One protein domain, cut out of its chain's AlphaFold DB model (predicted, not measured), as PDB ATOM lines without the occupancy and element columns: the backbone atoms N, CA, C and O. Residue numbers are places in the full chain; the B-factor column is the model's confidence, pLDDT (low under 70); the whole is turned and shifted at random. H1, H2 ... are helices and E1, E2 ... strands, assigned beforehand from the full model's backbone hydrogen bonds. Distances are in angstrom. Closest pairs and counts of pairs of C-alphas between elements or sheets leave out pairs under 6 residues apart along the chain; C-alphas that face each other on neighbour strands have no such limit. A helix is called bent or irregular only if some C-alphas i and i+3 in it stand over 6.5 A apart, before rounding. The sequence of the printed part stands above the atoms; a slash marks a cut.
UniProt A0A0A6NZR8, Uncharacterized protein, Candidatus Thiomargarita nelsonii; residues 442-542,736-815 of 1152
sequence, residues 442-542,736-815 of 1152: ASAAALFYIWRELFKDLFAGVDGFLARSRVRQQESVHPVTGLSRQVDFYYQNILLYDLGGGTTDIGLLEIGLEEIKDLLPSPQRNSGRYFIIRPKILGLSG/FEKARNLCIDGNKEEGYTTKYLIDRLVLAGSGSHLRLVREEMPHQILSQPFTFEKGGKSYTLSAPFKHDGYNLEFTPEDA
ATOM      1  N   ALA A 442       7.532 -31.279   3.768       88.06
ATOM      2  CA  ALA A 442       8.346 -32.365   3.230       88.06
ATOM      3  C   ALA A 442       8.431 -33.578   4.182       88.06
ATOM      4  O   ALA A 442       8.183 -34.718   3.777       88.06
ATOM      5  N   SER A 443       8.737 -33.351   5.464       87.81
ATOM      6  CA  SER A 443       8.804 -34.432   6.456       87.81
ATOM      7  C   SER A 443       7.446 -35.113   6.649       87.81
ATOM      8  O   SER A 443       7.383 -36.338   6.759       87.81
ATOM      9  N   ALA A 444       6.351 -34.345   6.638       88.38
ATOM     10  CA  ALA A 444       4.999 -34.886   6.710       88.38
ATOM     11  C   ALA A 444       4.701 -35.807   5.517       88.38
ATOM     12  O   ALA A 444       4.385 -36.982   5.715       88.38
ATOM     13  N   ALA A 445       4.871 -35.328   4.280       88.75
ATOM     14  CA  ALA A 445       4.622 -36.137   3.090       88.75
ATOM     15  C   ALA A 445       5.466 -37.428   3.073       88.75
ATOM     16  O   ALA A 445       4.951 -38.492   2.724       88.75
ATOM     17  N   ALA A 446       6.723 -37.378   3.524       88.00
ATOM     18  CA  ALA A 446       7.589 -38.556   3.587       88.00
ATOM     19  C   ALA A 446       7.057 -39.615   4.573       88.00
ATOM     20  O   ALA A 446       7.026 -40.808   4.250       88.00
ATOM     21  N   LEU A 447       6.566 -39.187   5.745       85.12
ATOM     22  CA  LEU A 447       5.914 -40.079   6.709       85.12
ATOM     23  C   LEU A 447       4.636 -40.715   6.145       85.12
ATOM     24  O   LEU A 447       4.381 -41.883   6.437       85.12
ATOM     25  N   PHE A 448       3.853 -40.002   5.325       84.44
ATOM     26  CA  PHE A 448       2.670 -40.585   4.682       84.44
ATOM     27  C   PHE A 448       3.030 -41.745   3.751       84.44
ATOM     28  O   PHE A 448       2.425 -42.810   3.856       84.44
ATOM     29  N   TYR A 449       4.011 -41.570   2.861       80.88
ATOM     30  CA  TYR A 449       4.390 -42.623   1.913       80.88
ATOM     31  C   TYR A 449       4.997 -43.849   2.618       80.88
ATOM     32  O   TYR A 449       4.646 -44.979   2.278       80.88
ATOM     33  N   ILE A 450       5.798 -43.641   3.670       79.00
ATOM     34  CA  ILE A 450       6.268 -44.715   4.564       79.00
ATOM     35  C   ILE A 450       5.115 -45.439   5.247       79.00
ATOM     36  O   ILE A 450       5.060 -46.667   5.246       79.00
ATOM     37  N   TRP A 451       4.179 -44.693   5.834       74.94
ATOM     38  CA  TRP A 451       3.019 -45.286   6.485       74.94
ATOM     39  C   TRP A 451       2.199 -46.105   5.484       74.94
ATOM     40  O   TRP A 451       1.846 -47.252   5.745       74.94
ATOM     41  N   ARG A 452       1.976 -45.558   4.290       73.75
ATOM     42  CA  ARG A 452       1.281 -46.251   3.212       73.75
ATOM     43  C   ARG A 452       1.987 -47.554   2.841       73.75
ATOM     44  O   ARG A 452       1.320 -48.571   2.742       73.75
ATOM     45  N   GLU A 453       3.308 -47.576   2.686       71.88
ATOM     46  CA  GLU A 453       4.053 -48.817   2.425       71.88
ATOM     47  C   GLU A 453       3.908 -49.846   3.558       71.88
ATOM     48  O   GLU A 453       3.582 -51.005   3.300       71.88
ATOM     49  N   LEU A 454       4.129 -49.426   4.806       67.62
ATOM     50  CA  LEU A 454       4.170 -50.327   5.960       67.62
ATOM     51  C   LEU A 454       2.795 -50.908   6.329       67.62
ATOM     52  O   LEU A 454       2.743 -51.986   6.921       67.62
ATOM     53  N   PHE A 455       1.698 -50.225   5.975       61.41
ATOM     54  CA  PHE A 455       0.329 -50.610   6.344       61.41
ATOM     55  C   PHE A 455      -0.580 -51.010   5.162       61.41
ATOM     56  O   PHE A 455      -1.632 -51.601   5.403       61.41
ATOM     57  N   LYS A 456      -0.206 -50.759   3.893       52.25
ATOM     58  CA  LYS A 456      -1.002 -51.183   2.714       52.25
ATOM     59  C   LYS A 456      -1.000 -52.700   2.494       52.25
ATOM     60  O   LYS A 456      -1.921 -53.219   1.869       52.25
ATOM     61  N   ASP A 457      -0.007 -53.418   3.017       44.53
ATOM     62  CA  ASP A 457       0.029 -54.885   3.004       44.53
ATOM     63  C   ASP A 457       0.554 -55.438   4.341       44.53
ATOM     64  O   ASP A 457       1.744 -55.347   4.640       44.53
ATOM     65  N   LEU A 458      -0.321 -56.061   5.143       37.16
ATOM     66  CA  LEU A 458       0.071 -56.680   6.417       37.16
ATOM     67  C   LEU A 458       1.018 -57.887   6.250       37.16
ATOM     68  O   LEU A 458       1.661 -58.271   7.225       37.16
ATOM     69  N   PHE A 459       1.073 -58.521   5.072       35.75
ATOM     70  CA  PHE A 459       1.903 -59.708   4.825       35.75
ATOM     71  C   PHE A 459       3.345 -59.340   4.460       35.75
ATOM     72  O   PHE A 459       4.249 -60.140   4.690       35.75
ATOM     73  N   ALA A 460       3.552 -58.161   3.863       45.91
ATOM     74  CA  ALA A 460       4.818 -57.785   3.234       45.91
ATOM     75  C   ALA A 460       5.288 -56.345   3.512       45.91
ATOM     76  O   ALA A 460       6.396 -56.002   3.110       45.91
ATOM     77  N   GLY A 461       4.511 -55.500   4.200       58.34
ATOM     78  CA  GLY A 461       4.877 -54.104   4.474       58.34
ATOM     79  C   GLY A 461       6.170 -53.990   5.284       58.34
ATOM     80  O   GLY A 461       7.177 -53.492   4.787       58.34
ATOM     81  N   VAL A 462       6.176 -54.523   6.510       66.75
ATOM     82  CA  VAL A 462       7.364 -54.495   7.385       66.75
ATOM     83  C   VAL A 462       8.484 -55.402   6.869       66.75
ATOM     84  O   VAL A 462       9.611 -54.942   6.729       66.75
ATOM     85  N   ASP A 463       8.206 -56.670   6.554       64.75
ATOM     86  CA  ASP A 463       9.263 -57.598   6.121       64.75
ATOM     87  C   ASP A 463       9.834 -57.234   4.732       64.75
ATOM     88  O   ASP A 463      11.021 -57.433   4.480       64.75
ATOM     89  N   GLY A 464       9.041 -56.611   3.854       65.56
ATOM     90  CA  GLY A 464       9.509 -56.046   2.587       65.56
ATOM     91  C   GLY A 464      10.303 -54.748   2.762       65.56
ATOM     92  O   GLY A 464      11.286 -54.549   2.051       65.56
ATOM     93  N   PHE A 465       9.935 -53.894   3.726       73.62
ATOM     94  CA  PHE A 465      10.767 -52.755   4.124       73.62
ATOM     95  C   PHE A 465      12.125 -53.241   4.652       73.62
ATOM     96  O   PHE A 465      13.160 -52.757   4.202       73.62
ATOM     97  N   LEU A 466      12.137 -54.243   5.540       75.44
ATOM     98  CA  LEU A 466      13.361 -54.871   6.054       75.44
ATOM     99  C   LEU A 466      14.229 -55.443   4.920       75.44
ATOM    100  O   LEU A 466      15.431 -55.196   4.904       75.44
ATOM    101  N   ALA A 467      13.631 -56.146   3.951       67.19
ATOM    102  CA  ALA A 467      14.349 -56.770   2.835       67.19
ATOM    103  C   ALA A 467      15.034 -55.773   1.878       67.19
ATOM    104  O   ALA A 467      16.038 -56.127   1.264       67.19
ATOM    105  N   ARG A 468      14.515 -54.541   1.759       70.62
ATOM    106  CA  ARG A 468      15.115 -53.444   0.968       70.62
ATOM    107  C   ARG A 468      15.963 -52.474   1.796       70.62
ATOM    108  O   ARG A 468      16.503 -51.516   1.251       70.62
ATOM    109  N   SER A 469      16.059 -52.676   3.106       77.50
ATOM    110  CA  SER A 469      16.782 -51.761   3.988       77.50
ATOM    111  C   SER A 469      18.269 -52.079   4.050       77.50
ATOM    112  O   SER A 469      18.678 -53.237   4.140       77.50
ATOM    113  N   ARG A 470      19.087 -51.029   4.123       84.19
ATOM    114  CA  ARG A 470      20.480 -51.148   4.558       84.19
ATOM    115  C   ARG A 470      20.496 -51.438   6.061       84.19
ATOM    116  O   ARG A 470      19.623 -50.979   6.791       84.19
ATOM    117  N   VAL A 471      21.480 -52.196   6.537       85.31
ATOM    118  CA  VAL A 471      21.580 -52.588   7.954       85.31
ATOM    119  C   VAL A 471      22.858 -52.023   8.554       85.31
ATOM    120  O   VAL A 471      23.908 -52.023   7.916       85.31
ATOM    121  N   ARG A 472      22.778 -51.542   9.793       89.94
ATOM    122  CA  ARG A 472      23.943 -51.210  10.622       89.94
ATOM    123  C   ARG A 472      23.698 -51.627  12.067       89.94
ATOM    124  O   ARG A 472      22.550 -51.709  12.494       89.94
ATOM    125  N   GLN A 473      24.765 -51.831  12.832       88.06
ATOM    126  CA  GLN A 473      24.649 -51.844  14.290       88.06
ATOM    127  C   GLN A 473      24.482 -50.406  14.788       88.06
ATOM    128  O   GLN A 473      25.190 -49.504  14.334       88.06
ATOM    129  N   GLN A 474      23.546 -50.193  15.706       84.56
ATOM    130  CA  GLN A 474      23.358 -48.911  16.376       84.56
ATOM    131  C   GLN A 474      23.133 -49.124  17.873       84.56
ATOM    132  O   GLN A 474      22.498 -50.090  18.291       84.56
ATOM    133  N   GLU A 475      23.624 -48.192  18.685       84.19
ATOM    134  CA  GLU A 475      23.291 -48.138  20.103       84.19
ATOM    135  C   GLU A 475      21.851 -47.634  20.295       84.19
ATOM    136  O   GLU A 475      21.483 -46.572  19.786       84.19
ATOM    137  N   SER A 476      21.033 -48.393  21.026       81.88
ATOM    138  CA  SER A 476      19.655 -48.031  21.363       81.88
ATOM    139  C   SER A 476      19.323 -48.366  22.815       81.88
ATOM    140  O   SER A 476      19.748 -49.389  23.358       81.88
ATOM    141  N   VAL A 477      18.528 -47.500  23.444       80.62
ATOM    142  CA  VAL A 477      18.043 -47.673  24.815       80.62
ATOM    143  C   VAL A 477      16.771 -48.513  24.798       80.62
ATOM    144  O   VAL A 477      15.755 -48.129  24.218       80.62
ATOM    145  N   HIS A 478      16.809 -49.658  25.474       79.38
ATOM    146  CA  HIS A 478      15.679 -50.572  25.553       79.38
ATOM    147  C   HIS A 478      14.489 -49.917  26.293       79.38
ATOM    148  O   HIS A 478      14.619 -49.593  27.476       79.38
ATOM    149  N   PRO A 479      13.284 -49.811  25.691       71.12
ATOM    150  CA  PRO A 479      12.183 -49.005  26.239       71.12
ATOM    151  C   PRO A 479      11.620 -49.521  27.575       71.12
ATOM    152  O   PRO A 479      11.015 -48.769  28.331       71.12
ATOM    153  N   VAL A 480      11.792 -50.813  27.875       72.56
ATOM    154  CA  VAL A 480      11.395 -51.427  29.162       72.56
ATOM    155  C   VAL A 480      12.471 -51.353  30.250       72.56
ATOM    156  O   VAL A 480      12.145 -51.019  31.382       72.56
ATOM    157  N   THR A 481      13.728 -51.696  29.949       76.00
ATOM    158  CA  THR A 481      14.780 -51.845  30.972       76.00
ATOM    159  C   THR A 481      15.639 -50.595  31.156       76.00
ATOM    160  O   THR A 481      16.389 -50.526  32.124       76.00
ATOM    161  N   GLY A 482      15.576 -49.629  30.230       77.00
ATOM    162  CA  GLY A 482      16.451 -48.453  30.215       77.00
ATOM    163  C   GLY A 482      17.922 -48.765  29.910       77.00
ATOM    164  O   GLY A 482      18.754 -47.864  29.937       77.00
ATOM    165  N   LEU A 483      18.260 -50.027  29.622       78.56
ATOM    166  CA  LEU A 483      19.624 -50.444  29.317       78.56
ATOM    167  C   LEU A 483      19.967 -50.130  27.863       78.56
ATOM    168  O   LEU A 483      19.186 -50.418  26.953       78.56
ATOM    169  N   SER A 484      21.162 -49.584  27.656       79.69
ATOM    170  CA  SER A 484      21.728 -49.409  26.324       79.69
ATOM    171  C   SER A 484      22.191 -50.751  25.752       79.69
ATOM    172  O   SER A 484      22.806 -51.556  26.459       79.69
ATOM    173  N   ARG A 485      21.892 -51.007  24.477       82.12
ATOM    174  CA  ARG A 485      22.285 -52.221  23.747       82.12
ATOM    175  C   ARG A 485      22.616 -51.899  22.291       82.12
ATOM    176  O   ARG A 485      22.079 -50.952  21.727       82.12
ATOM    177  N   GLN A 486      23.459 -52.721  21.671       84.94
ATOM    178  CA  GLN A 486      23.598 -52.724  20.213       84.94
ATOM    179  C   GLN A 486      22.410 -53.468  19.595       84.94
ATOM    180  O   GLN A 486      22.022 -54.532  20.087       84.94
ATOM    181  N   VAL A 487      21.822 -52.890  18.551       83.19
ATOM    182  CA  VAL A 487      20.694 -53.449  17.801       83.19
ATOM    183  C   VAL A 487      20.954 -53.395  16.301       83.19
ATOM    184  O   VAL A 487      21.594 -52.467  15.800       83.19
ATOM    185  N   ASP A 488      20.385 -54.367  15.589       86.00
ATOM    186  CA  ASP A 488      20.244 -54.325  14.136       86.00
ATOM    187  C   ASP A 488      19.286 -53.175  13.777       86.00
ATOM    188  O   ASP A 488      18.098 -53.220  14.108       86.00
ATOM    189  N   PHE A 489      19.807 -52.133  13.131       88.75
ATOM    190  CA  PHE A 489      19.044 -50.977  12.677       88.75
ATOM    191  C   PHE A 489      18.918 -51.019  11.156       88.75
ATOM    192  O   PHE A 489      19.902 -50.838  10.431       88.75
ATOM    193  N   TYR A 490      17.701 -51.282  10.688       89.25
ATOM    194  CA  TYR A 490      17.349 -51.373   9.274       89.25
ATOM    195  C   TYR A 490      16.897 -49.996   8.804       89.25
ATOM    196  O   TYR A 490      15.980 -49.445   9.400       89.25
ATOM    197  N   TYR A 491      17.515 -49.413   7.780       91.19
ATOM    198  CA  TYR A 491      17.207 -48.053   7.348       91.19
ATOM    199  C   TYR A 491      17.127 -47.895   5.827       91.19
ATOM    200  O   TYR A 491      17.828 -48.572   5.072       91.19
ATOM    201  N   GLN A 492      16.276 -46.959   5.403       90.69
ATOM    202  CA  GLN A 492      16.206 -46.430   4.042       90.69
ATOM    203  C   GLN A 492      16.309 -44.902   4.083       90.69
ATOM    204  O   GLN A 492      15.649 -44.243   4.888       90.69
ATOM    205  N   ASN A 493      17.115 -44.337   3.194       94.06
ATOM    206  CA  ASN A 493      17.182 -42.910   2.923       94.06
ATOM    207  C   ASN A 493      16.164 -42.555   1.842       94.06
ATOM    208  O   ASN A 493      16.243 -43.048   0.713       94.06
ATOM    209  N   ILE A 494      15.243 -41.663   2.179       93.75
ATOM    210  CA  ILE A 494      14.168 -41.213   1.308       93.75
ATOM    211  C   ILE A 494      14.377 -39.741   0.995       93.75
ATOM    212  O   ILE A 494      14.389 -38.901   1.894       93.75
ATOM    213  N   LEU A 495      14.528 -39.440  -0.290       95.50
ATOM    214  CA  LEU A 495      14.442 -38.086  -0.805       95.50
ATOM    215  C   LEU A 495      12.987 -37.832  -1.200       95.50
ATOM    216  O   LEU A 495      12.500 -38.419  -2.163       95.50
ATOM    217  N   LEU A 496      12.301 -36.955  -0.477       94.75
ATOM    218  CA  LEU A 496      11.046 -36.381  -0.932       94.75
ATOM    219  C   LEU A 496      11.310 -35.095  -1.720       94.75
ATOM    220  O   LEU A 496      12.068 -34.226  -1.284       94.75
ATOM    221  N   TYR A 497      10.640 -34.983  -2.860       94.62
ATOM    222  CA  TYR A 497      10.581 -33.796  -3.695       94.62
ATOM    223  C   TYR A 497       9.107 -33.410  -3.888       94.62
ATOM    224  O   TYR A 497       8.366 -34.104  -4.588       94.62
ATOM    225  N   ASP A 498       8.671 -32.326  -3.250       91.94
ATOM    226  CA  ASP A 498       7.339 -31.743  -3.420       91.94
ATOM    227  C   ASP A 498       7.423 -30.529  -4.351       91.94
ATOM    228  O   ASP A 498       8.116 -29.556  -4.050       91.94
ATOM    229  N   LEU A 499       6.729 -30.579  -5.492       90.38
ATOM    230  CA  LEU A 499       6.531 -29.412  -6.352       90.38
ATOM    231  C   LEU A 499       5.084 -28.932  -6.218       90.38
ATOM    232  O   LEU A 499       4.185 -29.372  -6.945       90.38
ATOM    233  N   GLY A 500       4.878 -28.019  -5.272       85.56
ATOM    234  CA  GLY A 500       3.594 -27.400  -4.974       85.56
ATOM    235  C   GLY A 500       3.161 -26.361  -6.014       85.56
ATOM    236  O   GLY A 500       3.704 -26.259  -7.115       85.56
ATOM    237  N   GLY A 501       2.146 -25.563  -5.664       80.56
ATOM    238  CA  GLY A 501       1.647 -24.476  -6.519       80.56
ATOM    239  C   GLY A 501       2.673 -23.350  -6.681       80.56
ATOM    240  O   GLY A 501       3.122 -23.075  -7.789       80.56
ATOM    241  N   GLY A 502       3.111 -22.763  -5.566       80.38
ATOM    242  CA  GLY A 502       4.096 -21.675  -5.546       80.38
ATOM    243  C   GLY A 502       5.431 -21.976  -4.853       80.38
ATOM    244  O   GLY A 502       6.267 -21.078  -4.809       80.38
ATOM    245  N   THR A 503       5.638 -23.172  -4.298       85.19
ATOM    246  CA  THR A 503       6.892 -23.567  -3.627       85.19
ATOM    247  C   THR A 503       7.377 -24.928  -4.117       85.19
ATOM    248  O   THR A 503       6.597 -25.727  -4.643       85.19
ATOM    249  N   THR A 504       8.676 -25.174  -3.954       89.44
ATOM    250  CA  THR A 504       9.288 -26.500  -4.066       89.44
ATOM    251  C   THR A 504       9.898 -26.843  -2.716       89.44
ATOM    252  O   THR A 504      10.775 -26.113  -2.257       89.44
ATOM    253  N   ASP A 505       9.490 -27.949  -2.110       90.38
ATOM    254  CA  ASP A 505       9.899 -28.359  -0.770       90.38
ATOM    255  C   ASP A 505      10.603 -29.722  -0.851       90.38
ATOM    256  O   ASP A 505      10.100 -30.677  -1.440       90.38
ATOM    257  N   ILE A 506      11.825 -29.801  -0.322       93.06
ATOM    258  CA  ILE A 506      12.732 -30.937  -0.517       93.06
ATOM    259  C   ILE A 506      13.203 -31.428   0.848       93.06
ATOM    260  O   ILE A 506      13.756 -30.657   1.632       93.06
ATOM    261  N   GLY A 507      13.040 -32.722   1.114       93.38
ATOM    262  CA  GLY A 507      13.499 -33.345   2.351       93.38
ATOM    263  C   GLY A 507      14.242 -34.643   2.089       93.38
ATOM    264  O   GLY A 507      13.703 -35.552   1.468       93.38
ATOM    265  N   LEU A 508      15.464 -34.756   2.602       94.94
ATOM    266  CA  LEU A 508      16.198 -36.012   2.697       94.94
ATOM    267  C   LEU A 508      16.067 -36.542   4.130       94.94
ATOM    268  O   LEU A 508      16.533 -35.913   5.085       94.94
ATOM    269  N   LEU A 509      15.420 -37.695   4.278       94.50
ATOM    270  CA  LEU A 509      15.150 -38.345   5.557       94.50
ATOM    271  C   LEU A 509      15.794 -39.729   5.602       94.50
ATOM    272  O   LEU A 509      15.816 -40.442   4.607       94.50
ATOM    273  N   GLU A 510      16.253 -40.141   6.776       94.25
ATOM    274  CA  GLU A 510      16.547 -41.537   7.085       94.25
ATOM    275  C   GLU A 510      15.360 -42.107   7.860       94.25
ATOM    276  O   GLU A 510      14.980 -41.591   8.911       94.25
ATOM    277  N   ILE A 511      14.763 -43.176   7.347       91.00
ATOM    278  CA  ILE A 511      13.675 -43.894   7.998       91.00
ATOM    279  C   ILE A 511      14.250 -45.209   8.491       91.00
ATOM    280  O   ILE A 511      14.556 -46.096   7.696       91.00
ATOM    281  N   GLY A 512      14.443 -45.309   9.803       89.75
ATOM    282  CA  GLY A 512      14.965 -46.508  10.440       89.75
ATOM    283  C   GLY A 512      13.898 -47.344  11.132       89.75
ATOM    284  O   GLY A 512      12.895 -46.810  11.603       89.75
ATOM    285  N   LEU A 513      14.148 -48.644  11.249       88.44
ATOM    286  CA  LEU A 513      13.324 -49.621  11.942       88.44
ATOM    287  C   LEU A 513      14.189 -50.441  12.913       88.44
ATOM    288  O   LEU A 513      15.175 -51.068  12.519       88.44
ATOM    289  N   GLU A 514      13.799 -50.443  14.186       88.38
ATOM    290  CA  GLU A 514      14.413 -51.220  15.269       88.38
ATOM    291  C   GLU A 514      13.427 -52.287  15.765       88.38
ATOM    292  O   GLU A 514      12.301 -51.954  16.129       88.38
ATOM    293  N   GLU A 515      13.842 -53.554  15.859       86.06
ATOM    294  CA  GLU A 515      13.049 -54.597  16.527       86.06
ATOM    295  C   GLU A 515      13.340 -54.656  18.036       86.06
ATOM    296  O   GLU A 515      14.460 -54.939  18.474       86.06
ATOM    297  N   ILE A 516      12.304 -54.480  18.858       83.81
ATOM    298  CA  ILE A 516      12.392 -54.599  20.313       83.81
ATOM    299  C   ILE A 516      12.252 -56.063  20.735       83.81
ATOM    300  O   ILE A 516      11.189 -56.545  21.128       83.81
ATOM    301  N   LYS A 517      13.389 -56.759  20.676       78.56
ATOM    302  CA  LYS A 517      13.592 -58.093  21.259       78.56
ATOM    303  C   LYS A 517      13.424 -58.036  22.792       78.56
ATOM    304  O   LYS A 517      13.638 -56.979  23.387       78.56
ATOM    305  N   ASP A 518      13.048 -59.169  23.392       76.75
ATOM    306  CA  ASP A 518      12.914 -59.424  24.846       76.75
ATOM    307  C   ASP A 518      11.705 -58.804  25.591       76.75
ATOM    308  O   ASP A 518      11.645 -58.829  26.820       76.75
ATOM    309  N   LEU A 519      10.663 -58.348  24.879       77.62
ATOM    310  CA  LEU A 519       9.384 -57.929  25.500       77.62
ATOM    311  C   LEU A 519       8.574 -59.076  26.137       77.62
ATOM    312  O   LEU A 519       7.651 -58.828  26.916       77.62
ATOM    313  N   LEU A 520       8.887 -60.331  25.805       71.56
ATOM    314  CA  LEU A 520       8.271 -61.518  26.395       71.56
ATOM    315  C   LEU A 520       9.333 -62.310  27.171       71.56
ATOM    316  O   LEU A 520      10.348 -62.666  26.580       71.56
ATOM    317  N   PRO A 521       9.096 -62.695  28.442       64.88
ATOM    318  CA  PRO A 521      10.077 -63.444  29.243       64.88
ATOM    319  C   PRO A 521      10.291 -64.896  28.774       64.88
ATOM    320  O   PRO A 521      11.144 -65.610  29.295       64.88
ATOM    321  N   SER A 522       9.487 -65.373  27.824       67.31
ATOM    322  CA  SER A 522       9.648 -66.657  27.134       67.31
ATOM    323  C   SER A 522       8.903 -66.571  25.795       67.31
ATOM    324  O   SER A 522       7.727 -66.949  25.735       67.31
ATOM    325  N   PRO A 523       9.518 -66.006  24.740       60.56
ATOM    326  CA  PRO A 523       8.887 -65.931  23.430       60.56
ATOM    327  C   PRO A 523       8.680 -67.353  22.900       60.56
ATOM    328  O   PRO A 523       9.615 -68.151  22.807       60.56
ATOM    329  N   GLN A 524       7.433 -67.699  22.585       58.19
ATOM    330  CA  GLN A 524       7.157 -68.929  21.848       58.19
ATOM    331  C   GLN A 524       7.615 -68.748  20.398       58.19
ATOM    332  O   GLN A 524       7.746 -67.625  19.920       58.19
ATOM    333  N   ARG A 525       7.786 -69.847  19.654       50.03
ATOM    334  CA  ARG A 525       8.209 -69.815  18.237       50.03
ATOM    335  C   ARG A 525       7.306 -68.955  17.325       50.03
ATOM    336  O   ARG A 525       7.701 -68.636  16.212       50.03
ATOM    337  N   ASN A 526       6.122 -68.594  17.825       51.78
ATOM    338  CA  ASN A 526       5.061 -67.869  17.141       51.78
ATOM    339  C   ASN A 526       4.637 -66.598  17.919       51.78
ATOM    340  O   ASN A 526       3.460 -66.243  17.910       51.78
ATOM    341  N   SER A 527       5.542 -65.953  18.663       61.84
ATOM    342  CA  SER A 527       5.270 -64.622  19.227       61.84
ATOM    343  C   SER A 527       5.423 -63.521  18.177       61.84
ATOM    344  O   SER A 527       6.253 -63.628  17.277       61.84
ATOM    345  N   GLY A 528       4.650 -62.450  18.333       64.69
ATOM    346  CA  GLY A 528       4.683 -61.268  17.482       64.69
ATOM    347  C   GLY A 528       5.917 -60.418  17.753       64.69
ATOM    348  O   GLY A 528       6.519 -60.488  18.827       64.69
ATOM    349  N   ARG A 529       6.279 -59.608  16.761       75.25
ATOM    350  CA  ARG A 529       7.445 -58.721  16.767       75.25
ATOM    351  C   ARG A 529       6.999 -57.290  17.055       75.25
ATOM    352  O   ARG A 529       5.965 -56.853  16.551       75.25
ATOM    353  N   TYR A 530       7.761 -56.559  17.860       78.19
ATOM    354  CA  TYR A 530       7.506 -55.145  18.145       78.19
ATOM    355  C   TYR A 530       8.580 -54.309  17.465       78.19
ATOM    356  O   TYR A 530       9.763 -54.523  17.720       78.19
ATOM    357  N   PHE A 531       8.182 -53.347  16.642       82.00
ATOM    358  CA  PHE A 531       9.103 -52.475  15.926       82.00
ATOM    359  C   PHE A 531       8.917 -51.014  16.322       82.00
ATOM    360  O   PHE A 531       7.787 -50.568  16.515       82.00
ATOM    361  N   ILE A 532      10.016 -50.265  16.384       84.56
ATOM    362  CA  ILE A 532      10.012 -48.804  16.490       84.56
ATOM    363  C   ILE A 532      10.539 -48.225  15.179       84.56
ATOM    364  O   ILE A 532      11.662 -48.531  14.774       84.56
ATOM    365  N   ILE A 533       9.746 -47.368  14.538       85.44
ATOM    366  CA  ILE A 533      10.190 -46.527  13.427       85.44
ATOM    367  C   ILE A 533      10.847 -45.290  14.020       85.44
ATOM    368  O   ILE A 533      10.208 -44.540  14.760       85.44
ATOM    369  N   ARG A 534      12.111 -45.068  13.669       88.38
ATOM    370  CA  ARG A 534      12.902 -43.897  14.052       88.38
ATOM    371  C   ARG A 534      13.186 -43.059  12.803       88.38
ATOM    372  O   ARG A 534      14.205 -43.280  12.146       88.38
ATOM    373  N   PRO A 535      12.288 -42.131  12.438       89.81
ATOM    374  CA  PRO A 535      12.545 -41.171  11.375       89.81
ATOM    375  C   PRO A 535      13.587 -40.139  11.834       89.81
ATOM    376  O   PRO A 535      13.583 -39.704  12.987       89.81
ATOM    377  N   LYS A 536      14.483 -39.744  10.933       91.38
ATOM    378  CA  LYS A 536      15.555 -38.765  11.148       91.38
ATOM    379  C   LYS A 536      15.623 -37.826   9.946       91.38
ATOM    380  O   LYS A 536      15.618 -38.281   8.807       91.38
ATOM    381  N   ILE A 537      15.771 -36.526  10.190       91.00
ATOM    382  CA  ILE A 537      16.085 -35.558   9.131       91.00
ATOM    383  C   ILE A 537      17.591 -35.636   8.827       91.00
ATOM    384  O   ILE A 537      18.415 -35.579   9.742       91.00
ATOM    385  N   LEU A 538      17.953 -35.795   7.550       92.12
ATOM    386  CA  LEU A 538      19.331 -35.671   7.053       92.12
ATOM    387  C   LEU A 538      19.573 -34.278   6.455       92.12
ATOM    388  O   LEU A 538      20.655 -33.716   6.625       92.12
ATOM    389  N   GLY A 539      18.557 -33.694   5.816       90.56
ATOM    390  CA  GLY A 539      18.551 -32.285   5.431       90.56
ATOM    391  C   GLY A 539      17.290 -31.852   4.691       90.56
ATOM    392  O   GLY A 539      16.602 -32.675   4.093       90.56
ATOM    393  N   LEU A 540      17.001 -30.556   4.740       88.88
ATOM    394  CA  LEU A 540      15.867 -29.883   4.118       88.88
ATOM    395  C   LEU A 540      16.369 -28.748   3.214       88.88
ATOM    396  O   LEU A 540      17.288 -28.008   3.567       88.88
ATOM    397  N   SER A 541      15.734 -28.579   2.060       88.44
ATOM    398  CA  SER A 541      15.963 -27.467   1.133       88.44
ATOM    399  C   SER A 541      14.666 -27.152   0.382       88.44
ATOM    400  O   SER A 541      13.638 -27.796   0.575       88.44
ATOM    401  N   GLY A 542      14.700 -26.161  -0.502       86.75
ATOM    402  CA  GLY A 542      13.579 -25.845  -1.372       86.75
ATOM    403  C   GLY A 542      13.783 -24.572  -2.186       86.75
ATOM    404  O   GLY A 542      14.894 -24.032  -2.260       86.75
ATOM    405  N   PHE A 736      16.282 -29.910  -8.524       94.06
ATOM    406  CA  PHE A 736      16.890 -31.242  -8.457       94.06
ATOM    407  C   PHE A 736      18.380 -31.205  -8.081       94.06
ATOM    408  O   PHE A 736      18.862 -32.105  -7.395       94.06
ATOM    409  N   GLU A 737      19.114 -30.154  -8.451       91.31
ATOM    410  CA  GLU A 737      20.487 -29.936  -7.988       91.31
ATOM    411  C   GLU A 737      20.538 -29.615  -6.493       91.31
ATOM    412  O   GLU A 737      21.378 -30.172  -5.789       91.31
ATOM    413  N   LYS A 738      19.604 -28.810  -5.963       89.31
ATOM    414  CA  LYS A 738      19.436 -28.636  -4.507       89.31
ATOM    415  C   LYS A 738      19.221 -29.981  -3.801       89.31
ATOM    416  O   LYS A 738      19.938 -30.274  -2.848       89.31
ATOM    417  N   ALA A 739      18.320 -30.820  -4.317       92.19
ATOM    418  CA  ALA A 739      18.094 -32.184  -3.827       92.19
ATOM    419  C   ALA A 739      19.362 -33.061  -3.872       92.19
ATOM    420  O   ALA A 739      19.709 -33.693  -2.873       92.19
ATOM    421  N   ARG A 740      20.095 -33.061  -4.994       92.06
ATOM    422  CA  ARG A 740      21.383 -33.765  -5.135       92.06
ATOM    423  C   ARG A 740      22.389 -33.310  -4.083       92.06
ATOM    424  O   ARG A 740      23.079 -34.132  -3.489       92.06
ATOM    425  N   ASN A 741      22.472 -32.005  -3.843       88.12
ATOM    426  CA  ASN A 741      23.509 -31.441  -2.992       88.12
ATOM    427  C   ASN A 741      23.263 -31.677  -1.484       88.12
ATOM    428  O   ASN A 741      24.214 -31.554  -0.712       88.12
ATOM    429  N   LEU A 742      22.053 -32.088  -1.065       89.56
ATOM    430  CA  LEU A 742      21.792 -32.635   0.283       89.56
ATOM    431  C   LEU A 742      22.547 -33.953   0.543       89.56
ATOM    432  O   LEU A 742      22.730 -34.351   1.691       89.56
ATOM    433  N   CYS A 743      22.989 -34.639  -0.515       90.44
ATOM    434  CA  CYS A 743      23.680 -35.924  -0.435       90.44
ATOM    435  C   CYS A 743      25.212 -35.801  -0.359       90.44
ATOM    436  O   CYS A 743      25.888 -36.827  -0.381       90.44
ATOM    437  N   ILE A 744      25.775 -34.588  -0.304       87.12
ATOM    438  CA  ILE A 744      27.225 -34.334  -0.377       87.12
ATOM    439  C   ILE A 744      27.802 -34.091   1.024       87.12
ATOM    440  O   ILE A 744      27.250 -33.296   1.782       87.12
ATOM    441  N   ASP A 745      28.937 -34.723   1.346       77.62
ATOM    442  CA  ASP A 745      29.746 -34.384   2.523       77.62
ATOM    443  C   ASP A 745      30.926 -33.487   2.153       77.62
ATOM    444  O   ASP A 745      31.517 -33.637   1.083       77.62
ATOM    445  N   GLY A 746      31.302 -32.598   3.070       65.94
ATOM    446  CA  GLY A 746      32.510 -31.777   2.974       65.94
ATOM    447  C   GLY A 746      33.515 -32.166   4.049       65.94
ATOM    448  O   GLY A 746      33.638 -31.460   5.049       65.94
ATOM    449  N   ASN A 747      34.235 -33.278   3.867       55.28
ATOM    450  CA  ASN A 747      35.209 -33.725   4.859       55.28
ATOM    451  C   ASN A 747      36.484 -32.858   4.788       55.28
ATOM    452  O   ASN A 747      37.101 -32.728   3.728       55.28
ATOM    453  N   LYS A 748      36.887 -32.258   5.919       54.00
ATOM    454  CA  LYS A 748      37.906 -31.190   5.957       54.00
ATOM    455  C   LYS A 748      39.326 -31.643   5.564       54.00
ATOM    456  O   LYS A 748      40.133 -30.780   5.228       54.00
ATOM    457  N   GLU A 749      39.624 -32.945   5.564       49.50
ATOM    458  CA  GLU A 749      40.967 -33.476   5.249       49.50
ATOM    459  C   GLU A 749      41.071 -34.220   3.900       49.50
ATOM    460  O   GLU A 749      42.112 -34.140   3.249       49.50
ATOM    461  N   GLU A 750      40.007 -34.885   3.431       53.03
ATOM    462  CA  GLU A 750      40.049 -35.745   2.227       53.03
ATOM    463  C   GLU A 750      39.301 -35.176   1.002       53.03
ATOM    464  O   GLU A 750      39.528 -35.624  -0.122       53.03
ATOM    465  N   GLY A 751      38.454 -34.154   1.180       72.06
ATOM    466  CA  GLY A 751      37.670 -33.531   0.106       72.06
ATOM    467  C   GLY A 751      36.172 -33.853   0.162       72.06
ATOM    468  O   GLY A 751      35.627 -34.167   1.220       72.06
ATOM    469  N   TYR A 752      35.494 -33.725  -0.982       81.62
ATOM    470  CA  TYR A 752      34.046 -33.935  -1.094       81.62
ATOM    471  C   TYR A 752      33.709 -35.368  -1.510       81.62
ATOM    472  O   TYR A 752      34.381 -35.940  -2.368       81.62
ATOM    473  N   THR A 753      32.644 -35.926  -0.934       84.44
ATOM    474  CA  THR A 753      32.132 -37.276  -1.238       84.44
ATOM    475  C   THR A 753      30.601 -37.297  -1.246       84.44
ATOM    476  O   THR A 753      29.949 -36.395  -0.721       84.44
ATOM    477  N   THR A 754      29.996 -38.334  -1.831       85.81
ATOM    478  CA  THR A 754      28.550 -38.582  -1.711       85.81
ATOM    479  C   THR A 754      28.267 -39.254  -0.357       85.81
ATOM    480  O   THR A 754      28.459 -40.460  -0.207       85.81
ATOM    481  N   LYS A 755      27.835 -38.462   0.633       86.81
ATOM    482  CA  LYS A 755      27.508 -38.854   2.022       86.81
ATOM    483  C   LYS A 755      26.352 -39.840   2.104       86.81
ATOM    484  O   LYS A 755      26.373 -40.791   2.885       86.81
ATOM    485  N   TYR A 756      25.310 -39.564   1.326       90.19
ATOM    486  CA  TYR A 756      24.034 -40.255   1.397       90.19
ATOM    487  C   TYR A 756      23.669 -40.806   0.026       90.19
ATOM    488  O   TYR A 756      23.541 -40.066  -0.944       90.19
ATOM    489  N   LEU A 757      23.465 -42.118  -0.033       91.56
ATOM    490  CA  LEU A 757      22.721 -42.737  -1.120       91.56
ATOM    491  C   LEU A 757      21.225 -42.569  -0.834       91.56
ATOM    492  O   LEU A 757      20.816 -42.605   0.329       91.56
ATOM    493  N   ILE A 758      20.445 -42.357  -1.885       93.69
ATOM    494  CA  ILE A 758      18.990 -42.264  -1.889       93.69
ATOM    495  C   ILE A 758      18.474 -43.657  -2.247       93.69
ATOM    496  O   ILE A 758      18.638 -44.097  -3.385       93.69
ATOM    497  N   ASP A 759      17.856 -44.346  -1.289       87.81
ATOM    498  CA  ASP A 759      17.233 -45.651  -1.539       87.81
ATOM    499  C   ASP A 759      15.849 -45.478  -2.188       87.81
ATOM    500  O   ASP A 759      15.409 -46.344  -2.940       87.81
ATOM    501  N   ARG A 760      15.170 -44.343  -1.947       88.62
ATOM    502  CA  ARG A 760      13.915 -43.994  -2.629       88.62
ATOM    503  C   ARG A 760      13.771 -42.505  -2.917       88.62
ATOM    504  O   ARG A 760      13.993 -41.675  -2.039       88.62
ATOM    505  N   LEU A 761      13.315 -42.185  -4.124       92.75
ATOM    506  CA  LEU A 761      12.801 -40.872  -4.496       92.75
ATOM    507  C   LEU A 761      11.272 -40.900  -4.437       92.75
ATOM    508  O   LEU A 761      10.641 -41.697  -5.125       92.75
ATOM    509  N   VAL A 762      10.676 -40.018  -3.641       91.75
ATOM    510  CA  VAL A 762       9.224 -39.868  -3.520       91.75
ATOM    511  C   VAL A 762       8.822 -38.502  -4.059       91.75
ATOM    512  O   VAL A 762       9.344 -37.478  -3.622       91.75
ATOM    513  N   LEU A 763       7.886 -38.485  -5.004       92.31
ATOM    514  CA  LEU A 763       7.380 -37.260  -5.611       92.31
ATOM    515  C   LEU A 763       6.030 -36.868  -4.992       92.31
ATOM    516  O   LEU A 763       5.100 -37.676  -4.904       92.31
ATOM    517  N   ALA A 764       5.917 -35.608  -4.583       89.12
ATOM    518  CA  ALA A 764       4.716 -35.000  -4.015       89.12
ATOM    519  C   ALA A 764       4.363 -33.691  -4.748       89.12
ATOM    520  O   ALA A 764       5.115 -33.221  -5.608       89.12
ATOM    521  N   GLY A 765       3.186 -33.140  -4.454       85.88
ATOM    522  CA  GLY A 765       2.691 -31.919  -5.083       85.88
ATOM    523  C   GLY A 765       2.181 -32.114  -6.511       85.88
ATOM    524  O   GLY A 765       2.629 -32.973  -7.275       85.88
ATOM    525  N   SER A 766       1.213 -31.286  -6.907       82.19
ATOM    526  CA  SER A 766       0.581 -31.375  -8.230       82.19
ATOM    527  C   SER A 766       1.531 -31.030  -9.386       82.19
ATOM    528  O   SER A 766       1.276 -31.432 -10.520       82.19
ATOM    529  N   GLY A 767       2.639 -30.327  -9.130       88.12
ATOM    530  CA  GLY A 767       3.682 -30.070 -10.124       88.12
ATOM    531  C   GLY A 767       4.461 -31.327 -10.529       88.12
ATOM    532  O   GLY A 767       4.966 -31.387 -11.650       88.12
ATOM    533  N   SER A 768       4.498 -32.367  -9.690       90.06
ATOM    534  CA  SER A 768       5.192 -33.631  -9.994       90.06
ATOM    535  C   SER A 768       4.536 -34.472 -11.096       90.06
ATOM    536  O   SER A 768       5.121 -35.441 -11.573       90.06
ATOM    537  N   HIS A 769       3.360 -34.060 -11.578       88.81
ATOM    538  CA  HIS A 769       2.773 -34.565 -12.819       88.81
ATOM    539  C   HIS A 769       3.603 -34.242 -14.076       88.81
ATOM    540  O   HIS A 769       3.460 -34.915 -15.095       88.81
ATOM    541  N   LEU A 770       4.455 -33.212 -14.035       89.88
ATOM    542  CA  LEU A 770       5.280 -32.820 -15.176       89.88
ATOM    543  C   LEU A 770       6.281 -33.924 -15.529       89.88
ATOM    544  O   LEU A 770       7.057 -34.363 -14.682       89.88
ATOM    545  N   ARG A 771       6.341 -34.294 -16.813       89.31
ATOM    546  CA  ARG A 771       7.296 -35.278 -17.349       89.31
ATOM    547  C   ARG A 771       8.749 -34.979 -16.960       89.31
ATOM    548  O   ARG A 771       9.482 -35.886 -16.575       89.31
ATOM    549  N   LEU A 772       9.139 -33.700 -16.980       91.25
ATOM    550  CA  LEU A 772      10.453 -33.255 -16.506       91.25
ATOM    551  C   LEU A 772      10.746 -33.716 -15.071       91.25
ATOM    552  O   LEU A 772      11.837 -34.202 -14.802       91.25
ATOM    553  N   VAL A 773       9.778 -33.591 -14.162       92.75
ATOM    554  CA  VAL A 773       9.930 -33.948 -12.743       92.75
ATOM    555  C   VAL A 773       9.854 -35.459 -12.535       92.75
ATOM    556  O   VAL A 773      10.640 -36.007 -11.768       92.75
ATOM    557  N   ARG A 774       8.924 -36.135 -13.220       88.88
ATOM    558  CA  ARG A 774       8.665 -37.570 -13.037       88.88
ATOM    559  C   ARG A 774       9.723 -38.478 -13.665       88.88
ATOM    560  O   ARG A 774       9.983 -39.549 -13.133       88.88
ATOM    561  N   GLU A 775      10.292 -38.078 -14.800       86.25
ATOM    562  CA  GLU A 775      11.111 -38.956 -15.649       86.25
ATOM    563  C   GLU A 775      12.489 -38.349 -15.940       86.25
ATOM    564  O   GLU A 775      13.517 -39.000 -15.753       86.25
ATOM    565  N   GLU A 776      12.545 -37.092 -16.392       90.88
ATOM    566  CA  GLU A 776      13.775 -36.557 -16.986       90.88
ATOM    567  C   GLU A 776      14.831 -36.130 -15.951       90.88
ATOM    568  O   GLU A 776      15.988 -36.547 -16.032       90.88
ATOM    569  N   MET A 777      14.455 -35.305 -14.972       94.44
ATOM    570  CA  MET A 777      15.376 -34.746 -13.975       94.44
ATOM    571  C   MET A 777      15.905 -35.785 -12.968       94.44
ATOM    572  O   MET A 777      17.112 -35.758 -12.701       94.44
ATOM    573  N   PRO A 778      15.106 -36.753 -12.465       92.19
ATOM    574  CA  PRO A 778      15.624 -37.849 -11.644       92.19
ATOM    575  C   PRO A 778      16.735 -38.638 -12.351       92.19
ATOM    576  O   PRO A 778      17.777 -38.929 -11.756       92.19
ATOM    577  N   HIS A 779      16.556 -38.930 -13.643       89.50
ATOM    578  CA  HIS A 779      17.563 -39.615 -14.449       89.50
ATOM    579  C   HIS A 779      18.786 -38.729 -14.751       89.50
ATOM    580  O   HIS A 779      19.918 -39.187 -14.608       89.50
ATOM    581  N   GLN A 780      18.585 -37.474 -15.175       91.56
ATOM    582  CA  GLN A 780      19.677 -36.587 -15.607       91.56
ATOM    583  C   GLN A 780      20.538 -36.054 -14.456       91.56
ATOM    584  O   GLN A 780      21.736 -35.864 -14.651       91.56
ATOM    585  N   ILE A 781      19.954 -35.797 -13.280       94.06
ATOM    586  CA  ILE A 781      20.627 -35.058 -12.198       94.06
ATOM    587  C   ILE A 781      20.982 -35.961 -11.018       94.06
ATOM    588  O   ILE A 781      22.104 -35.879 -10.522       94.06
ATOM    589  N   LEU A 782      20.063 -36.825 -10.572       93.69
ATOM    590  CA  LEU A 782      20.283 -37.674  -9.392       93.69
ATOM    591  C   LEU A 782      20.963 -39.009  -9.729       93.69
ATOM    592  O   LEU A 782      21.613 -39.591  -8.864       93.69
ATOM    593  N   SER A 783      20.821 -39.484 -10.972       89.81
ATOM    594  CA  SER A 783      21.251 -40.832 -11.385       89.81
ATOM    595  C   SER A 783      22.537 -40.869 -12.211       89.81
ATOM    596  O   SER A 783      22.942 -41.937 -12.666       89.81
ATOM    597  N   GLN A 784      23.188 -39.721 -12.408       88.75
ATOM    598  CA  GLN A 784      24.478 -39.622 -13.094       88.75
ATOM    599  C   GLN A 784      25.583 -39.232 -12.103       88.75
ATOM    600  O   GLN A 784      25.341 -38.401 -11.222       88.75
ATOM    601  N   PRO A 785      26.807 -39.776 -12.244       90.00
ATOM    602  CA  PRO A 785      27.991 -39.184 -11.632       90.00
ATOM    603  C   PRO A 785      28.131 -37.727 -12.078       90.00
ATOM    604  O   PRO A 785      27.836 -37.394 -13.227       90.00
ATOM    605  N   PHE A 786      28.582 -36.857 -11.181       89.25
ATOM    606  CA  PHE A 786      28.600 -35.419 -11.429       89.25
ATOM    607  C   PHE A 786      29.876 -34.767 -10.910       89.25
ATOM    608  O   PHE A 786      30.536 -35.264  -9.998       89.25
ATOM    609  N   THR A 787      30.212 -33.630 -11.507       87.00
ATOM    610  CA  THR A 787      31.340 -32.803 -11.090       87.00
ATOM    611  C   THR A 787      30.852 -31.735 -10.120       87.00
ATOM    612  O   THR A 787      29.911 -31.001 -10.416       87.00
ATOM    613  N   PHE A 788      31.496 -31.647  -8.963       83.38
ATOM    614  CA  PHE A 788      31.257 -30.647  -7.933       83.38
ATOM    615  C   PHE A 788      32.464 -29.712  -7.850       83.38
ATOM    616  O   PHE A 788      33.586 -30.170  -7.637       83.38
ATOM    617  N   GLU A 789      32.257 -28.405  -8.014       80.25
ATOM    618  CA  GLU A 789      33.345 -27.422  -7.985       80.25
ATOM    619  C   GLU A 789      33.312 -26.574  -6.716       80.25
ATOM    620  O   GLU A 789      32.278 -26.028  -6.332       80.25
ATOM    621  N   LYS A 790      34.467 -26.446  -6.056       73.62
ATOM    622  CA  LYS A 790      34.620 -25.654  -4.837       73.62
ATOM    623  C   LYS A 790      36.009 -25.040  -4.732       73.62
ATOM    624  O   LYS A 790      37.011 -25.743  -4.832       73.62
ATOM    625  N   GLY A 791      36.082 -23.726  -4.506       71.25
ATOM    626  CA  GLY A 791      37.356 -23.021  -4.307       71.25
ATOM    627  C   GLY A 791      38.340 -23.182  -5.475       71.25
ATOM    628  O   GLY A 791      39.542 -23.292  -5.252       71.25
ATOM    629  N   GLY A 792      37.829 -23.282  -6.709       73.50
ATOM    630  CA  GLY A 792      38.629 -23.541  -7.913       73.50
ATOM    631  C   GLY A 792      39.139 -24.982  -8.067       73.50
ATOM    632  O   GLY A 792      39.937 -25.244  -8.965       73.50
ATOM    633  N   LYS A 793      38.706 -25.921  -7.214       79.44
ATOM    634  CA  LYS A 793      38.977 -27.361  -7.337       79.44
ATOM    635  C   LYS A 793      37.719 -28.106  -7.773       79.44
ATOM    636  O   LYS A 793      36.619 -27.760  -7.353       79.44
ATOM    637  N   SER A 794      37.907 -29.141  -8.583       83.44
ATOM    638  CA  SER A 794      36.841 -29.926  -9.207       83.44
ATOM    639  C   SER A 794      36.885 -31.363  -8.668       83.44
ATOM    640  O   SER A 794      37.959 -31.967  -8.624       83.44
ATOM    641  N   TYR A 795      35.745 -31.886  -8.215       85.31
ATOM    642  CA  TYR A 795      35.605 -33.177  -7.533       85.31
ATOM    643  C   TYR A 795      34.561 -34.035  -8.261       85.31
ATOM    644  O   TYR A 795      33.415 -33.618  -8.398       85.31
ATOM    645  N   THR A 796      34.926 -35.237  -8.711       88.88
ATOM    646  CA  THR A 796      33.973 -36.162  -9.350       88.88
ATOM    647  C   THR A 796      33.289 -37.022  -8.293       88.88
ATOM    648  O   THR A 796      33.951 -37.809  -7.617       88.88
ATOM    649  N   LEU A 797      31.969 -36.891  -8.169       89.00
ATOM    650  CA  LEU A 797      31.143 -37.580  -7.179       89.00
ATOM    651  C   LEU A 797      30.263 -38.654  -7.836       89.00
ATOM    652  O   LEU A 797      29.868 -38.539  -9.000       89.00
ATOM    653  N   SER A 798      29.955 -39.715  -7.089       89.25
ATOM    654  CA  SER A 798      29.041 -40.771  -7.534       89.25
ATOM    655  C   SER A 798      27.588 -40.293  -7.523       89.25
ATOM    656  O   SER A 798      27.205 -39.452  -6.706       89.25
ATOM    657  N   ALA A 799      26.769 -40.867  -8.410       89.56
ATOM    658  CA  ALA A 799      25.324 -40.662  -8.411       89.56
ATOM    659  C   ALA A 799      24.729 -41.029  -7.034       89.56
ATOM    660  O   ALA A 799      24.966 -42.149  -6.571       89.56
ATOM    661  N   PRO A 800      23.970 -40.139  -6.368       91.62
ATOM    662  CA  PRO A 800      23.318 -40.475  -5.106       91.62
ATOM    663  C   PRO A 800      22.091 -41.378  -5.281       91.62
ATOM    664  O   PRO A 800      21.724 -42.054  -4.329       91.62
ATOM    665  N   PHE A 801      21.450 -41.410  -6.456       91.75
ATOM    666  CA  PHE A 801      20.239 -42.199  -6.717       91.75
ATOM    667  C   PHE A 801      20.454 -43.232  -7.830       91.75
ATOM    668  O   PHE A 801      21.235 -43.021  -8.756       91.75
ATOM    669  N   LYS A 802      19.712 -44.342  -7.764       79.56
ATOM    670  CA  LYS A 802      19.660 -45.381  -8.799       79.56
ATOM    671  C   LYS A 802      18.264 -45.396  -9.423       79.56
ATOM    672  O   LYS A 802      17.321 -45.925  -8.841       79.56
ATOM    673  N   HIS A 803      18.126 -44.835 -10.621       73.94
ATOM    674  CA  HIS A 803      16.862 -44.855 -11.358       73.94
ATOM    675  C   HIS A 803      16.654 -46.191 -12.090       73.94
ATOM    676  O   HIS A 803      16.954 -46.328 -13.274       73.94
ATOM    677  N   ASP A 804      16.073 -47.163 -11.391       62.53
ATOM    678  CA  ASP A 804      15.661 -48.473 -11.929       62.53
ATOM    679  C   ASP A 804      14.155 -48.579 -12.245       62.53
ATOM    680  O   ASP A 804      13.700 -49.598 -12.757       62.53
ATOM    681  N   GLY A 805      13.380 -47.524 -11.973       58.47
ATOM    682  CA  GLY A 805      11.928 -47.487 -12.186       58.47
ATOM    683  C   GLY A 805      11.094 -48.085 -11.047       58.47
ATOM    684  O   GLY A 805       9.876 -47.933 -11.064       58.47
ATOM    685  N   TYR A 806      11.721 -48.700 -10.037       65.12
ATOM    686  CA  TYR A 806      11.039 -49.216  -8.842       65.12
ATOM    687  C   TYR A 806      11.236 -48.311  -7.622       65.12
ATOM    688  O   TYR A 806      10.329 -48.185  -6.798       65.12
ATOM    689  N   ASN A 807      12.396 -47.656  -7.534       74.31
ATOM    690  CA  ASN A 807      12.771 -46.773  -6.426       74.31
ATOM    691  C   ASN A 807      12.336 -45.303  -6.611       74.31
ATOM    692  O   ASN A 807      12.685 -44.446  -5.799       74.31
ATOM    693  N   LEU A 808      11.557 -45.004  -7.658       84.81
ATOM    694  CA  LEU A 808      10.851 -43.733  -7.839       84.81
ATOM    695  C   LEU A 808       9.356 -43.959  -7.591       84.81
ATOM    696  O   LEU A 808       8.707 -44.718  -8.307       84.81
ATOM    697  N   GLU A 809       8.807 -43.293  -6.580       83.88
ATOM    698  CA  GLU A 809       7.417 -43.434  -6.154       83.88
ATOM    699  C   GLU A 809       6.655 -42.120  -6.377       83.88
ATOM    700  O   GLU A 809       6.965 -41.089  -5.785       83.88
ATOM    701  N   PHE A 810       5.633 -42.160  -7.231       84.88
ATOM    702  CA  PHE A 810       4.688 -41.064  -7.439       84.88
ATOM    703  C   PHE A 810       3.272 -41.630  -7.445       84.88
ATOM    704  O   PHE A 810       3.003 -42.645  -8.090       84.88
ATOM    705  N   THR A 811       2.345 -41.002  -6.727       81.00
ATOM    706  CA  THR A 811       0.928 -41.378  -6.776       81.00
ATOM    707  C   THR A 811       0.076 -40.129  -6.957       81.00
ATOM    708  O   THR A 811      -0.133 -39.414  -5.979       81.00
ATOM    709  N   PRO A 812      -0.426 -39.869  -8.179       77.94
ATOM    710  CA  PRO A 812      -1.240 -38.698  -8.509       77.94
ATOM    711  C   PRO A 812      -2.332 -38.356  -7.489       77.94
ATOM    712  O   PRO A 812      -2.412 -37.222  -7.027       77.94
ATOM    713  N   GLU A 813      -3.128 -39.353  -7.097       74.19
ATOM    714  CA  GLU A 813      -4.268 -39.214  -6.177       74.19
ATOM    715  C   GLU A 813      -3.851 -38.757  -4.772       74.19
ATOM    716  O   GLU A 813      -4.545 -37.976  -4.121       74.19
ATOM    717  N   ASP A 814      -2.690 -39.222  -4.310       74.44
ATOM    718  CA  ASP A 814      -2.164 -38.913  -2.984       74.44
ATOM    719  C   ASP A 814      -1.268 -37.666  -2.984       74.44
ATOM    720  O   ASP A 814      -1.059 -37.075  -1.926       74.44
ATOM    721  N   ALA A 815      -0.758 -37.226  -4.140       77.62
ATOM    722  CA  ALA A 815       0.284 -36.202  -4.242       77.62
ATOM    723  C   ALA A 815      -0.075 -34.865  -3.568       77.62
ATOM    724  O   ALA A 815       0.820 -34.192  -3.062       77.62
TER     725      ALA A 815
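Overview. This is residues 442 to 542 and 736 to 815 of the 1152 residues of an uncharacterized protein of Candidatus Thiomargarita nelsonii (UniProt A0A0A6NZR8). One strongly twisted sheet runs through the domain: the long strands E2, E3 and E4 lie side by side, E1 pairs with one end of E2, and the shorter E7 and E10 widen the sheet beside the other end. H1 packs on one face and H3 and H5 on the opposite face, while two small hairpins, E5 with E6 and E8 with E9, sit next to each other at one end of the domain and residues 521 to 527 stick out at the other. The printed part has 181 residues with five named helices and ten named strands, in the order H1 H2 E1 E2 E3 E4 H3 E5 E6 E7 H4 H5 E8 E9 E10, and the class is mixed, helices and strands. The large sheet is branched and has both parallel and antiparallel pairs. The whole is only just compact, close to loose, with a radius of gyration of the C-alphas of 18.6 A, and spans 60 by 47 by 27 A.

Arrangement. E1, residues 470 to 477, E2, residues 484 to 499, E3, residues 504 to 515, and E4, residues 530 to 542, form a meander, each strand the antiparallel neighbour of the one before. N 472 and O 489 of E1 and E2 are 3.0 A apart, N 494 and O 509 of E2 and E3 2.8 A, and N 512 and O 534 of E3 and E4 3.1 A, within hydrogen-bond range. E2 bends by 73 degrees at residue 487. E1 and E7, residues 760 to 764, lie on one side of E2, beside its residues 484 to 491 and 494 to 498, and E3 lies on the other side. E7 is parallel to E2, with N 762 and O 495 2.8 A apart, and parallel to the edge strand E10, residues 808 to 810, with N 809 and O 761 2.8 A apart. H1, residues 442 to 456, is on this sheet; the C-alphas of Ala 442 and Gly 507 are its closest pair with E3, 5.3 A. H2, residues 461 to 468, is on the sheet at a height of 8.8 A. H1 touches H2 with residues 453 to 455 alone, closest at the C-alphas of Leu 454 and Gly 461, 4.1 A. On the face opposite to H1 are H3, residues 736 to 741, at a height over the sheet of 8.7 A, and H5, residues 771 to 782, at a height over the sheet of 10.4 A; H5 lies over E7. They touch at a shallow tilt of 25 degrees, the same way, with the C-alphas of Arg 740 and Leu 782 closest at 5.9 A; H5 takes part with residues 777 to 782 alone. H4, residues 766 to 769, stands at the sheet's level, 1.4 A. E5, residues 744 to 747, and E6, residues 751 to 754, are an antiparallel hairpin, with N 745 and O 753 2.8 A apart. E8, residues 786 to 790, and E9, residues 793 to 797, are another, with N 788 and O 795 2.8 A apart. The closest C-alphas of E6 and E9 are those of Thr 753 and Leu 797, 6.0 A. Every O i to N i+4 pair is within hydrogen-bond range in H1, H2 and H3; in H5 5 of 8 are, and H4 is too short for such a pair.

Along the chain. H1 begins at C-alpha 442, (8.346, -32.365, 3.230), and measures 21.0 A. E2 measures 41.2 A from C-alpha 484, (21.728, -49.409, 26.324), E3 35.0 A and E4 35.7 A. H5 measures 15.4 A and is irregular: C-alphas 774 and 777 are 7.3 A apart. E10 ends at C-alpha 810, (4.688, -41.064, -7.439).

Size, cuts and confidence. The two C-alphas farthest apart are those of Gln 524 and Gly 792, 62.7 A. Residues 543 to 735 are not printed, and C-alphas 542 and 736 are 9.5 A apart across the cut. The link from E3 to E4, 14 residues, is long. The mean pLDDT of the printed part is 81.3; residues 454 to 464, 467, 521 to 528, 746 to 750 and 804 to 806 are under 70.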